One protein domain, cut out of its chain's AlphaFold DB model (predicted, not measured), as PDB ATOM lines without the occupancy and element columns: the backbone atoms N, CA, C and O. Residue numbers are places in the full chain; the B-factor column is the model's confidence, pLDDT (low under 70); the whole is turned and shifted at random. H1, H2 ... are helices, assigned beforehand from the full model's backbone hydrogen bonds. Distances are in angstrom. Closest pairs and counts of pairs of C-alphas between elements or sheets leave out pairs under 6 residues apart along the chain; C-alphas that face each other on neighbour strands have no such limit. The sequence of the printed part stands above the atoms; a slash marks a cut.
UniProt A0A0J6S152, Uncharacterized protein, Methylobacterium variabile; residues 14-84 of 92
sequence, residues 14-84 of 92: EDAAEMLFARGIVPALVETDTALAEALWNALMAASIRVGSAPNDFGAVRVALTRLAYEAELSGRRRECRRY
ATOM      1  N   GLU A  14      11.116  71.586 108.015       92.44
ATOM      2  CA  GLU A  14      10.975  72.217 106.706       92.44
ATOM      3  C   GLU A  14       9.755  73.141 106.648       92.44
ATOM      4  O   GLU A  14       9.903  74.313 106.307       92.44
ATOM      5  N   ASP A  15       8.579  72.664 107.067       91.19
ATOM      6  CA  ASP A  15       7.361  73.482 107.132       91.19
ATOM      7  C   ASP A  15       7.564  74.706 108.045       91.19
ATOM      8  O   ASP A  15       7.168  75.827 107.724       91.19
ATOM      9  N   ALA A  16       8.221  74.508 109.192       92.31
ATOM     10  CA  ALA A  16       8.546  75.589 110.115       92.31
ATOM     11  C   ALA A  16       9.500  76.614 109.482       92.31
ATOM     12  O   ALA A  16       9.296  77.821 109.631       92.31
ATOM     13  N   ALA A  17      10.516  76.156 108.750       94.25
ATOM     14  CA  ALA A  17      11.421  77.034 108.021       94.25
ATOM     15  C   ALA A  17      10.701  77.817 106.913       94.25
ATOM     16  O   ALA A  17      10.939  79.016 106.772       94.25
ATOM     17  N   GLU A  18       9.779  77.192 106.178       92.81
ATOM     18  CA  GLU A  18       8.947  77.877 105.180       92.81
ATOM     19  C   GLU A  18       8.057  78.947 105.819       92.81
ATOM     20  O   GLU A  18       7.986  80.073 105.320       92.81
ATOM     21  N   MET A  19       7.427  78.640 106.958       91.88
ATOM     22  CA  MET A  19       6.624  79.606 107.711       91.88
ATOM     23  C   MET A  19       7.448  80.814 108.165       91.88
ATOM     24  O   MET A  19       6.976  81.949 108.084       91.88
ATOM     25  N   LEU A  20       8.672  80.586 108.646       93.69
ATOM     26  CA  LEU A  20       9.594  81.652 109.037       93.69
ATOM     27  C   LEU A  20      10.022  82.483 107.820       93.69
ATOM     28  O   LEU A  20       9.934  83.714 107.845       93.69
ATOM     29  N   PHE A  21      10.406  81.821 106.730       93.06
ATOM     30  CA  PHE A  21      10.852  82.471 105.503       93.06
ATOM     31  C   PHE A  21       9.753  83.329 104.861       93.06
ATOM     32  O   PHE A  21       9.996  84.478 104.492       93.06
ATOM     33  N   ALA A  22       8.514  82.827 104.804       91.19
ATOM     34  CA  ALA A  22       7.355  83.561 104.290       91.19
ATOM     35  C   ALA A  22       7.052  84.844 105.085       91.19
ATOM     36  O   ALA A  22       6.407  85.761 104.577       91.19
ATOM     37  N   ARG A  23       7.533  84.926 106.331       89.75
ATOM     38  CA  ARG A  23       7.413  86.099 107.209       89.75
ATOM     39  C   ARG A  23       8.631  87.022 107.142       89.75
ATOM     40  O   ARG A  23       8.707  87.972 107.915       89.75
ATOM     41  N   GLY A  24       9.571  86.758 106.236       91.38
ATOM     42  CA  GLY A  24      10.796  87.539 106.079       91.38
ATOM     43  C   GLY A  24      11.833  87.291 107.174       91.38
ATOM     44  O   GLY A  24      12.758  88.087 107.318       91.38
ATOM     45  N   ILE A  25      11.698  86.211 107.950       92.38
ATOM     46  CA  ILE A  25      12.719  85.826 108.924       92.38
ATOM     47  C   ILE A  25      13.893  85.205 108.169       92.38
ATOM     48  O   ILE A  25      13.726  84.265 107.392       92.38
ATOM     49  N   VAL A  26      15.085  85.743 108.406       91.12
ATOM     50  CA  VAL A  26      16.337  85.288 107.791       91.12
ATOM     51  C   VAL A  26      17.202  84.553 108.818       91.12
ATOM     52  O   VAL A  26      17.067  84.827 110.011       91.12
ATOM     53  N   PRO A  27      18.130  83.672 108.392       90.06
ATOM     54  CA  PRO A  27      18.987  82.914 109.309       90.06
ATOM     55  C   PRO A  27      19.727  83.776 110.342       90.06
ATOM     56  O   PRO A  27      19.825  83.390 111.502       90.06
ATOM     57  N   ALA A  28      20.162  84.979 109.953       89.81
ATOM     58  CA  ALA A  28      20.848  85.925 110.838       89.81
ATOM     59  C   ALA A  28      19.974  86.460 111.995       89.81
ATOM     60  O   ALA A  28      20.499  86.971 112.974       89.81
ATOM     61  N   LEU A  29      18.643  86.361 111.905       89.25
ATOM     62  CA  LEU A  29      17.729  86.780 112.977       89.25
ATOM     63  C   LEU A  29      17.430  85.656 113.977       89.25
ATOM     64  O   LEU A  29      16.825  85.910 115.012       89.25
ATOM     65  N   VAL A  30      17.828  84.420 113.669       91.94
ATOM     66  CA  VAL A  30      17.520  83.217 114.456       91.94
ATOM     67  C   VAL A  30      18.780  82.401 114.753       91.94
ATOM     68  O   VAL A  30      18.750  81.173 114.801       91.94
ATOM     69  N   GLU A  31      19.914  83.079 114.938       90.44
ATOM     70  CA  GLU A  31      21.202  82.427 115.213       90.44
ATOM     71  C   GLU A  31      21.196  81.663 116.543       90.44
ATOM     72  O   GLU A  31      21.856  80.627 116.676       90.44
ATOM     73  N   THR A  32      20.418  82.152 117.512       92.12
ATOM     74  CA  THR A  32      20.249  81.537 118.829       92.12
ATOM     75  C   THR A  32      18.963  80.724 118.900       92.12
ATOM     76  O   THR A  32      17.955  81.058 118.275       92.12
ATOM     77  N   ASP A  33      18.975  79.677 119.726       90.81
ATOM     78  CA  ASP A  33      17.793  78.840 119.947       90.81
ATOM     79  C   ASP A  33      16.628  79.641 120.549       90.81
ATOM     80  O   ASP A  33      15.476  79.406 120.193       90.81
ATOM     81  N   THR A  34      16.913  80.640 121.393       92.75
ATOM     82  CA  THR A  34      15.896  81.549 121.942       92.75
ATOM     83  C   THR A  34      15.227  82.368 120.843       92.75
ATOM     84  O   THR A  34      14.002  82.382 120.751       92.75
ATOM     85  N   ALA A  35      16.014  83.007 119.971       92.62
ATOM     86  CA  ALA A  35      15.471  83.818 118.884       92.62
ATOM     87  C   ALA A  35      14.667  82.963 117.893       92.62
ATOM     88  O   ALA A  35      13.606  83.376 117.424       92.62
ATOM     89  N   LEU A  36      15.133  81.741 117.615       93.38
ATOM     90  CA  LEU A  36      14.396  80.797 116.784       93.38
ATOM     91  C   LEU A  36      13.073  80.376 117.432       93.38
ATOM     92  O   LEU A  36      12.045  80.371 116.756       93.38
ATOM     93  N   ALA A  37      13.079  80.052 118.726       92.12
ATOM     94  CA  ALA A  37      11.878  79.666 119.457       92.12
ATOM     95  C   ALA A  37      10.841  80.798 119.488       92.12
ATOM     96  O   ALA A  37       9.660  80.552 119.249       92.12
ATOM     97  N   GLU A  38      11.270  82.040 119.717       93.44
ATOM     98  CA  GLU A  38      10.398  83.220 119.682       93.44
ATOM     99  C   GLU A  38       9.819  83.465 118.284       93.44
ATOM    100  O   GLU A  38       8.615  83.688 118.129       93.44
ATOM    101  N   ALA A  39      10.655  83.387 117.245       93.38
ATOM    102  CA  ALA A  39      10.213  83.551 115.866       93.38
ATOM    103  C   ALA A  39       9.206  82.461 115.468       93.38
ATOM    104  O   ALA A  39       8.171  82.758 114.865       93.38
ATOM    105  N   LEU A  40       9.474  81.212 115.857       92.31
ATOM    106  CA  LEU A  40       8.607  80.072 115.600       92.31
ATOM    107  C   LEU A  40       7.286  80.205 116.355       92.31
ATOM    108  O   LEU A  40       6.225  80.062 115.755       92.31
ATOM    109  N   TRP A  41       7.323  80.561 117.640       91.31
ATOM    110  CA  TRP A  41       6.125  80.821 118.433       91.31
ATOM    111  C   TRP A  41       5.238  81.884 117.780       91.31
ATOM    112  O   TRP A  41       4.042  81.665 117.575       91.31
ATOM    113  N   ASN A  42       5.829  83.012 117.385       92.00
ATOM    114  CA  ASN A  42       5.115  84.091 116.709       92.00
ATOM    115  C   ASN A  42       4.532  83.644 115.359       92.00
ATOM    116  O   ASN A  42       3.413  84.034 115.013       92.00
ATOM    117  N   ALA A  43       5.254  82.814 114.602       91.50
ATOM    118  CA  ALA A  43       4.770  82.257 113.341       91.50
ATOM    119  C   ALA A  43       3.581  81.302 113.549       91.50
ATOM    120  O   ALA A  43       2.580  81.411 112.840       91.50
ATOM    121  N   LEU A  44       3.652  80.421 114.551       89.81
ATOM    122  CA  LEU A  44       2.582  79.482 114.898       89.81
ATOM    123  C   LEU A  44       1.328  80.205 115.384       89.81
ATOM    124  O   LEU A  44       0.231  79.917 114.906       89.81
ATOM    125  N   MET A  45       1.489  81.182 116.279       89.50
ATOM    126  CA  MET A  45       0.387  82.000 116.787       89.50
ATOM    127  C   MET A  45      -0.313  82.761 115.661       89.50
ATOM    128  O   MET A  45      -1.539  82.746 115.576       89.50
ATOM    129  N   ALA A  46       0.452  83.373 114.755       89.38
ATOM    130  CA  ALA A  46      -0.113  84.081 113.610       89.38
ATOM    131  C   ALA A  46      -0.850  83.150 112.632       89.38
ATOM    132  O   ALA A  46      -1.811  83.573 111.997       89.38
ATOM    133  N   ALA A  47      -0.430  81.887 112.528       86.44
ATOM    134  CA  ALA A  47      -1.091  80.867 111.719       86.44
ATOM    135  C   ALA A  47      -2.221  80.124 112.466       86.44
ATOM    136  O   ALA A  47      -2.828  79.215 111.905       86.44
ATOM    137  N   SER A  48      -2.517  80.495 113.721       87.62
ATOM    138  CA  SER A  48      -3.462  79.782 114.599       87.62
ATOM    139  C   SER A  48      -3.142  78.286 114.762       87.62
ATOM    140  O   SER A  48      -4.036  77.462 114.974       87.62
ATOM    141  N   ILE A  49      -1.860  77.921 114.676       84.44
ATOM    142  CA  ILE A  49      -1.392  76.545 114.837       84.44
ATOM    143  C   ILE A  49      -1.055  76.296 116.305       84.44
ATOM    144  O   ILE A  49      -0.444  77.119 116.985       84.44
ATOM    145  N   ARG A  50      -1.450  75.126 116.813       81.06
ATOM    146  CA  ARG A  50      -1.143  74.733 118.189       81.06
ATOM    147  C   ARG A  50       0.354  74.513 118.364       81.06
ATOM    148  O   ARG A  50       0.949  73.718 117.639       81.06
ATOM    149  N   VAL A  51       0.895  75.102 119.424       77.31
ATOM    150  CA  VAL A  51       2.300  74.990 119.852       77.31
ATOM    151  C   VAL A  51       2.747  73.539 120.028       77.31
ATOM    152  O   VAL A  51       3.876  73.209 119.703       77.31
ATOM    153  N   GLY A  52       1.857  72.640 120.466       77.75
ATOM    154  CA  GLY A  52       2.167  71.207 120.588       77.75
ATOM    155  C   GLY A  52       2.518  70.509 119.267       77.75
ATOM    156  O   GLY A  52       2.882  69.341 119.281       77.75
ATOM    157  N   SER A  53       2.400  71.213 118.139       76.56
ATOM    158  CA  SER A  53       2.816  70.756 116.812       76.56
ATOM    159  C   SER A  53       4.189  71.305 116.412       76.56
ATOM    160  O   SER A  53       4.634  71.009 115.313       76.56
ATOM    161  N   ALA A  54       4.840  72.130 117.241       83.19
ATOM    162  CA  ALA A  54       6.127  72.737 116.919       83.19
ATOM    163  C   ALA A  54       7.239  71.675 116.816       83.19
ATOM    164  O   ALA A  54       7.263  70.738 117.620       83.19
ATOM    165  N   PRO A  55       8.180  71.814 115.865       85.31
ATOM    166  CA  PRO A  55       9.365  70.972 115.824       85.31
ATOM    167  C   PRO A  55      10.258  71.222 117.044       85.31
ATOM    168  O   PRO A  55      10.471  72.360 117.457       85.31
ATOM    169  N   ASN A  56      10.831  70.140 117.572       86.12
ATOM    170  CA  ASN A  56      11.810  70.192 118.662       86.12
ATOM    171  C   ASN A  56      13.260  70.270 118.150       86.12
ATOM    172  O   ASN A  56      14.175  70.520 118.929       86.12
ATOM    173  N   ASP A  57      13.481  70.033 116.852       90.88
ATOM    174  CA  ASP A  57      14.804  70.081 116.231       90.88
ATOM    175  C   ASP A  57      15.068  71.458 115.610       90.88
ATOM    176  O   ASP A  57      14.804  71.723 114.435       90.88
ATOM    177  N   PHE A  58      15.598  72.357 116.433       91.25
ATOM    178  CA  PHE A  58      15.981  73.711 116.036       91.25
ATOM    179  C   PHE A  58      17.183  73.752 115.084       91.25
ATOM    180  O   PHE A  58      17.335  74.710 114.320       91.25
ATOM    181  N   GLY A  59      18.027  72.717 115.090       91.81
ATOM    182  CA  GLY A  59      19.129  72.589 114.141       91.81
ATOM    183  C   GLY A  59      18.602  72.362 112.726       91.81
ATOM    184  O   GLY A  59      18.965  73.095 111.804       91.81
ATOM    185  N   ALA A  60      17.680  71.410 112.572       93.00
ATOM    186  CA  ALA A  60      17.047  71.105 111.293       93.00
ATOM    187  C   ALA A  60      16.277  72.307 110.719       93.00
ATOM    188  O   ALA A  60      16.421  72.611 109.534       93.00
ATOM    189  N   VAL A  61      15.541  73.051 111.558       93.69
ATOM    190  CA  VAL A  61      14.831  74.272 111.125       93.69
ATOM    191  C   VAL A  61      15.816  75.317 110.588       93.69
ATOM    192  O   VAL A  61      15.579  75.900 109.530       93.69
ATOM    193  N   ARG A  62      16.951  75.541 111.267       93.12
ATOM    194  CA  ARG A  62      17.977  76.495 110.806       93.12
ATOM    195  C   ARG A  62      18.618  76.072 109.488       93.12
ATOM    196  O   ARG A  62      18.818  76.916 108.613       93.12
ATOM    197  N   VAL A  63      18.913  74.784 109.322       94.62
ATOM    198  CA  VAL A  63      19.450  74.239 108.064       94.62
ATOM    199  C   VAL A  63      18.455  74.445 106.919       94.62
ATOM    200  O   VAL A  63      18.835  74.967 105.868       94.62
ATOM    201  N   ALA A  64      17.183  74.106 107.130       94.62
ATOM    202  CA  ALA A  64      16.130  74.295 106.136       94.62
ATOM    203  C   ALA A  64      15.929  75.780 105.784       94.62
ATOM    204  O   ALA A  64      15.876  76.137 104.607       94.62
ATOM    205  N   LEU A  65      15.922  76.668 106.784       93.38
ATOM    206  CA  LEU A  65      15.787  78.111 106.572       93.38
ATOM    207  C   LEU A  65      16.973  78.692 105.790       93.38
ATOM    208  O   LEU A  65      16.792  79.518 104.896       93.38
ATOM    209  N   THR A  66      18.188  78.237 106.095       93.25
ATOM    210  CA  THR A  66      19.409  78.654 105.389       93.25
ATOM    211  C   THR A  66      19.364  78.235 103.926       93.25
ATOM    212  O   THR A  66      19.700  79.023 103.040       93.25
ATOM    213  N   ARG A  67      18.893  77.015 103.658       93.75
ATOM    214  CA  ARG A  67      18.698  76.518 102.299       93.75
ATOM    215  C   ARG A  67      17.682  77.361 101.525       93.75
ATOM    216  O   ARG A  67      17.992  77.782 100.414       93.75
ATOM    217  N   LEU A  68      16.524  77.661 102.118       91.94
ATOM    218  CA  LEU A  68      15.498  78.512 101.500       91.94
ATOM    219  C   LEU A  68      16.038  79.906 101.163       91.94
ATOM    220  O   LEU A  68      15.841  80.400 100.053       91.94
ATOM    221  N   ALA A  69      16.773  80.520 102.094       90.75
ATOM    222  CA  ALA A  69      17.388  81.824 101.876       90.75
ATOM    223  C   ALA A  69      18.401  81.799 100.716       90.75
ATOM    224  O   ALA A  69      18.363  82.670  99.845       90.75
ATOM    225  N   TYR A  70      19.256  80.773 100.658       90.19
ATOM    226  CA  TYR A  70      20.232  80.600  99.581       90.19
ATOM    227  C   TYR A  70      19.570  80.375  98.211       90.19
ATOM    228  O   TYR A  70      19.958  80.987  97.213       90.19
ATOM    229  N   GLU A  71      18.542  79.526  98.142       89.94
ATOM    230  CA  GLU A  71      17.805  79.247  96.903       89.94
ATOM    231  C   GLU A  71      17.058  80.490  96.385       89.94
ATOM    232  O   GLU A  71      17.029  80.748  95.172       89.94
ATOM    233  N   ALA A  72      16.499  81.296  97.293       86.06
ATOM    234  CA  ALA A  72      15.862  82.563  96.959       86.06
ATOM    235  C   ALA A  72      16.871  83.583  96.409       86.06
ATOM    236  O   ALA A  72      16.610  84.215  95.381       86.06
ATOM    237  N   GLU A  73      18.047  83.696  97.030       86.44
ATOM    238  CA  GLU A  73      19.124  84.565  96.555       86.44
ATOM    239  C   GLU A  73      19.620  84.141  95.166       86.44
ATOM    240  O   GLU A  73      19.715  84.965  94.252       86.44
ATOM    241  N   LEU A  74      19.873  82.845  94.966       83.25
ATOM    242  CA  LEU A  74      20.302  82.303  93.677       83.25
ATOM    243  C   LEU A  74      19.263  82.571  92.581       83.25
ATOM    244  O   LEU A  74      19.608  82.939  91.454       83.25
ATOM    245  N   SER A  75      17.981  82.419  92.911       80.62
ATOM    246  CA  SER A  75      16.870  82.718  92.006       80.62
ATOM    247  C   SER A  75      16.782  84.211  91.675       80.62
ATOM    248  O   SER A  75      16.535  84.564  90.518       80.62
ATOM    249  N   GLY A  76      17.027  85.088  92.653       75.12
ATOM    250  CA  GLY A  76      17.132  86.536  92.457       75.12
ATOM    251  C   GLY A  76      18.267  86.903  91.502       75.12
ATOM    252  O   GLY A  76      18.025  87.538  90.472       75.12
ATOM    253  N   ARG A  77      19.477  86.394  91.762       64.75
ATOM    254  CA  ARG A  77      20.661  86.600  90.909       64.75
ATOM    255  C   ARG A  77      20.435  86.104  89.477       64.75
ATOM    256  O   ARG A  77      20.771  86.788  88.515       64.75
ATOM    257  N   ARG A  78      19.778  84.951  89.299       62.19
ATOM    258  CA  ARG A  78      19.403  84.434  87.967       62.19
ATOM    259  C   ARG A  78      18.462  85.368  87.204       62.19
ATOM    260  O   ARG A  78      18.611  85.522  85.991       62.19
ATOM    261  N   ARG A  79      17.488  85.985  87.884       60.81
ATOM    262  CA  ARG A  79      16.583  86.968  87.264       60.81
ATOM    263  C   ARG A  79      17.333  88.231  86.848       60.81
ATOM    264  O   ARG A  79      17.072  88.745  85.763       60.81
ATOM    265  N   GLU A  80      18.279  88.686  87.664       57.09
ATOM    266  CA  GLU A  80      19.131  89.838  87.363       57.09
ATOM    267  C   GLU A  80      20.016  89.590  86.133       57.09
ATOM    268  O   GLU A  80      19.967  90.365  85.178       57.09
ATOM    269  N   CYS A  81      20.710  88.448  86.071       62.56
ATOM    270  CA  CYS A  81      21.501  88.059  84.898       62.56
ATOM    271  C   CYS A  81      20.650  87.920  83.625       62.56
ATOM    272  O   CYS A  81      21.086  88.321  82.549       62.56
ATOM    273  N   ARG A  82      19.421  87.388  83.718       60.00
ATOM    274  CA  ARG A  82      18.500  87.301  82.566       60.00
ATOM    275  C   ARG A  82      18.040  88.682  82.087       60.00
ATOM    276  O   ARG A  82      17.765  88.848  80.901       60.00
ATOM    277  N   ARG A  83      17.935  89.658  82.994       61.12
ATOM    278  CA  ARG A  83      17.600  91.050  82.671       61.12
ATOM    279  C   ARG A  83      18.779  91.777  82.022       61.12
ATOM    280  O   ARG A  83      18.556  92.600  81.140       61.12
ATOM    281  N   TYR A  84      20.006  91.425  82.398       59.44
ATOM    282  CA  TYR A  84      21.244  91.881  81.765       59.44
ATOM    283  C   TYR A  84      21.541  91.103  80.466       59.44
ATOM    284  O   TYR A  84      22.643  90.602  80.266       59.44
TER     285      TYR A  84
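This is residues 14 to 84 of the 92 residues of an uncharacterized protein of Methylobacterium variabile (UniProt A0A0J6S152). A long helix, H3, begins in a small compact body and sticks out of it as an arm over residues 73 to 83. In the body, H2 stands crosswise to H3, the two making a corner where they begin, and H1 sits in the angle between them, packing on both. The printed part has 71 residues with three named helices, in the order H1, H2, H3 along the chain, and no named strand; the class is all helix. The whole is only just loose, close to compact, with a radius of gyration of the C-alphas of 13.6 A, and the C-alphas span 47 by 23 by 16 A, the arm making much of the length.

H3, the longest helix, has 26 residues, 58 to 83, and measures 37.6 A from C-alpha 58 at (15.981, 73.711, 116.036) to C-alpha 83 at (17.600, 91.050, 82.671). H1 is residues 14 to 22, 12.2 A from first to last C-alpha, and C-alpha 14 is at (10.975, 72.217, 106.706). H2 is residues 33 to 46, 19.7 A from first to last C-alpha.

H3 touches H1 with residues 60 to 69 alone, and the closest C-alphas of the two, those of Ala 17 and Leu 65, are 4.7 A apart. These two helices run the same way at a steep tilt of 50 degrees. H2 touches H1 with residues 39 to 43 alone; their closest C-alphas, those of Leu 20 and Ala 43, are 6.5 A apart. The lines of H1 and H2 are about perpendicular, at 77 degrees. H2 and H3 only just touch, with 3 pairs of C-alphas within 8 A, through residues 33 to 37 of H2 and residue 58 of H3. Their closest C-alphas, those of Asp 33 and Phe 58, are 6.7 A apart, and their lines are about perpendicular, at 74 degrees. The helix packing is mostly crossed, with no touching pair at a shallow tilt. In H1, H2 and H3 every O i to N i+4 pair is within hydrogen-bond range.

The two C-alphas farthest apart are those of Gly 52 and Tyr 84, at 47.9 A. Residues 73 to 84, of which 73 to 83 belong to H3, stand free; the body without them has 59 residues and spans 29 by 19 by 16 A, with a radius of gyration of 10.2 A. The printed part has no cut. The link from H1 to H2 is short, with 10 residues, and the link from H2 to H3 is long, with 11 residues. The mean pLDDT of the printed part is 86.4, and the model's confidence is low, under 70, at residues 77 to 84.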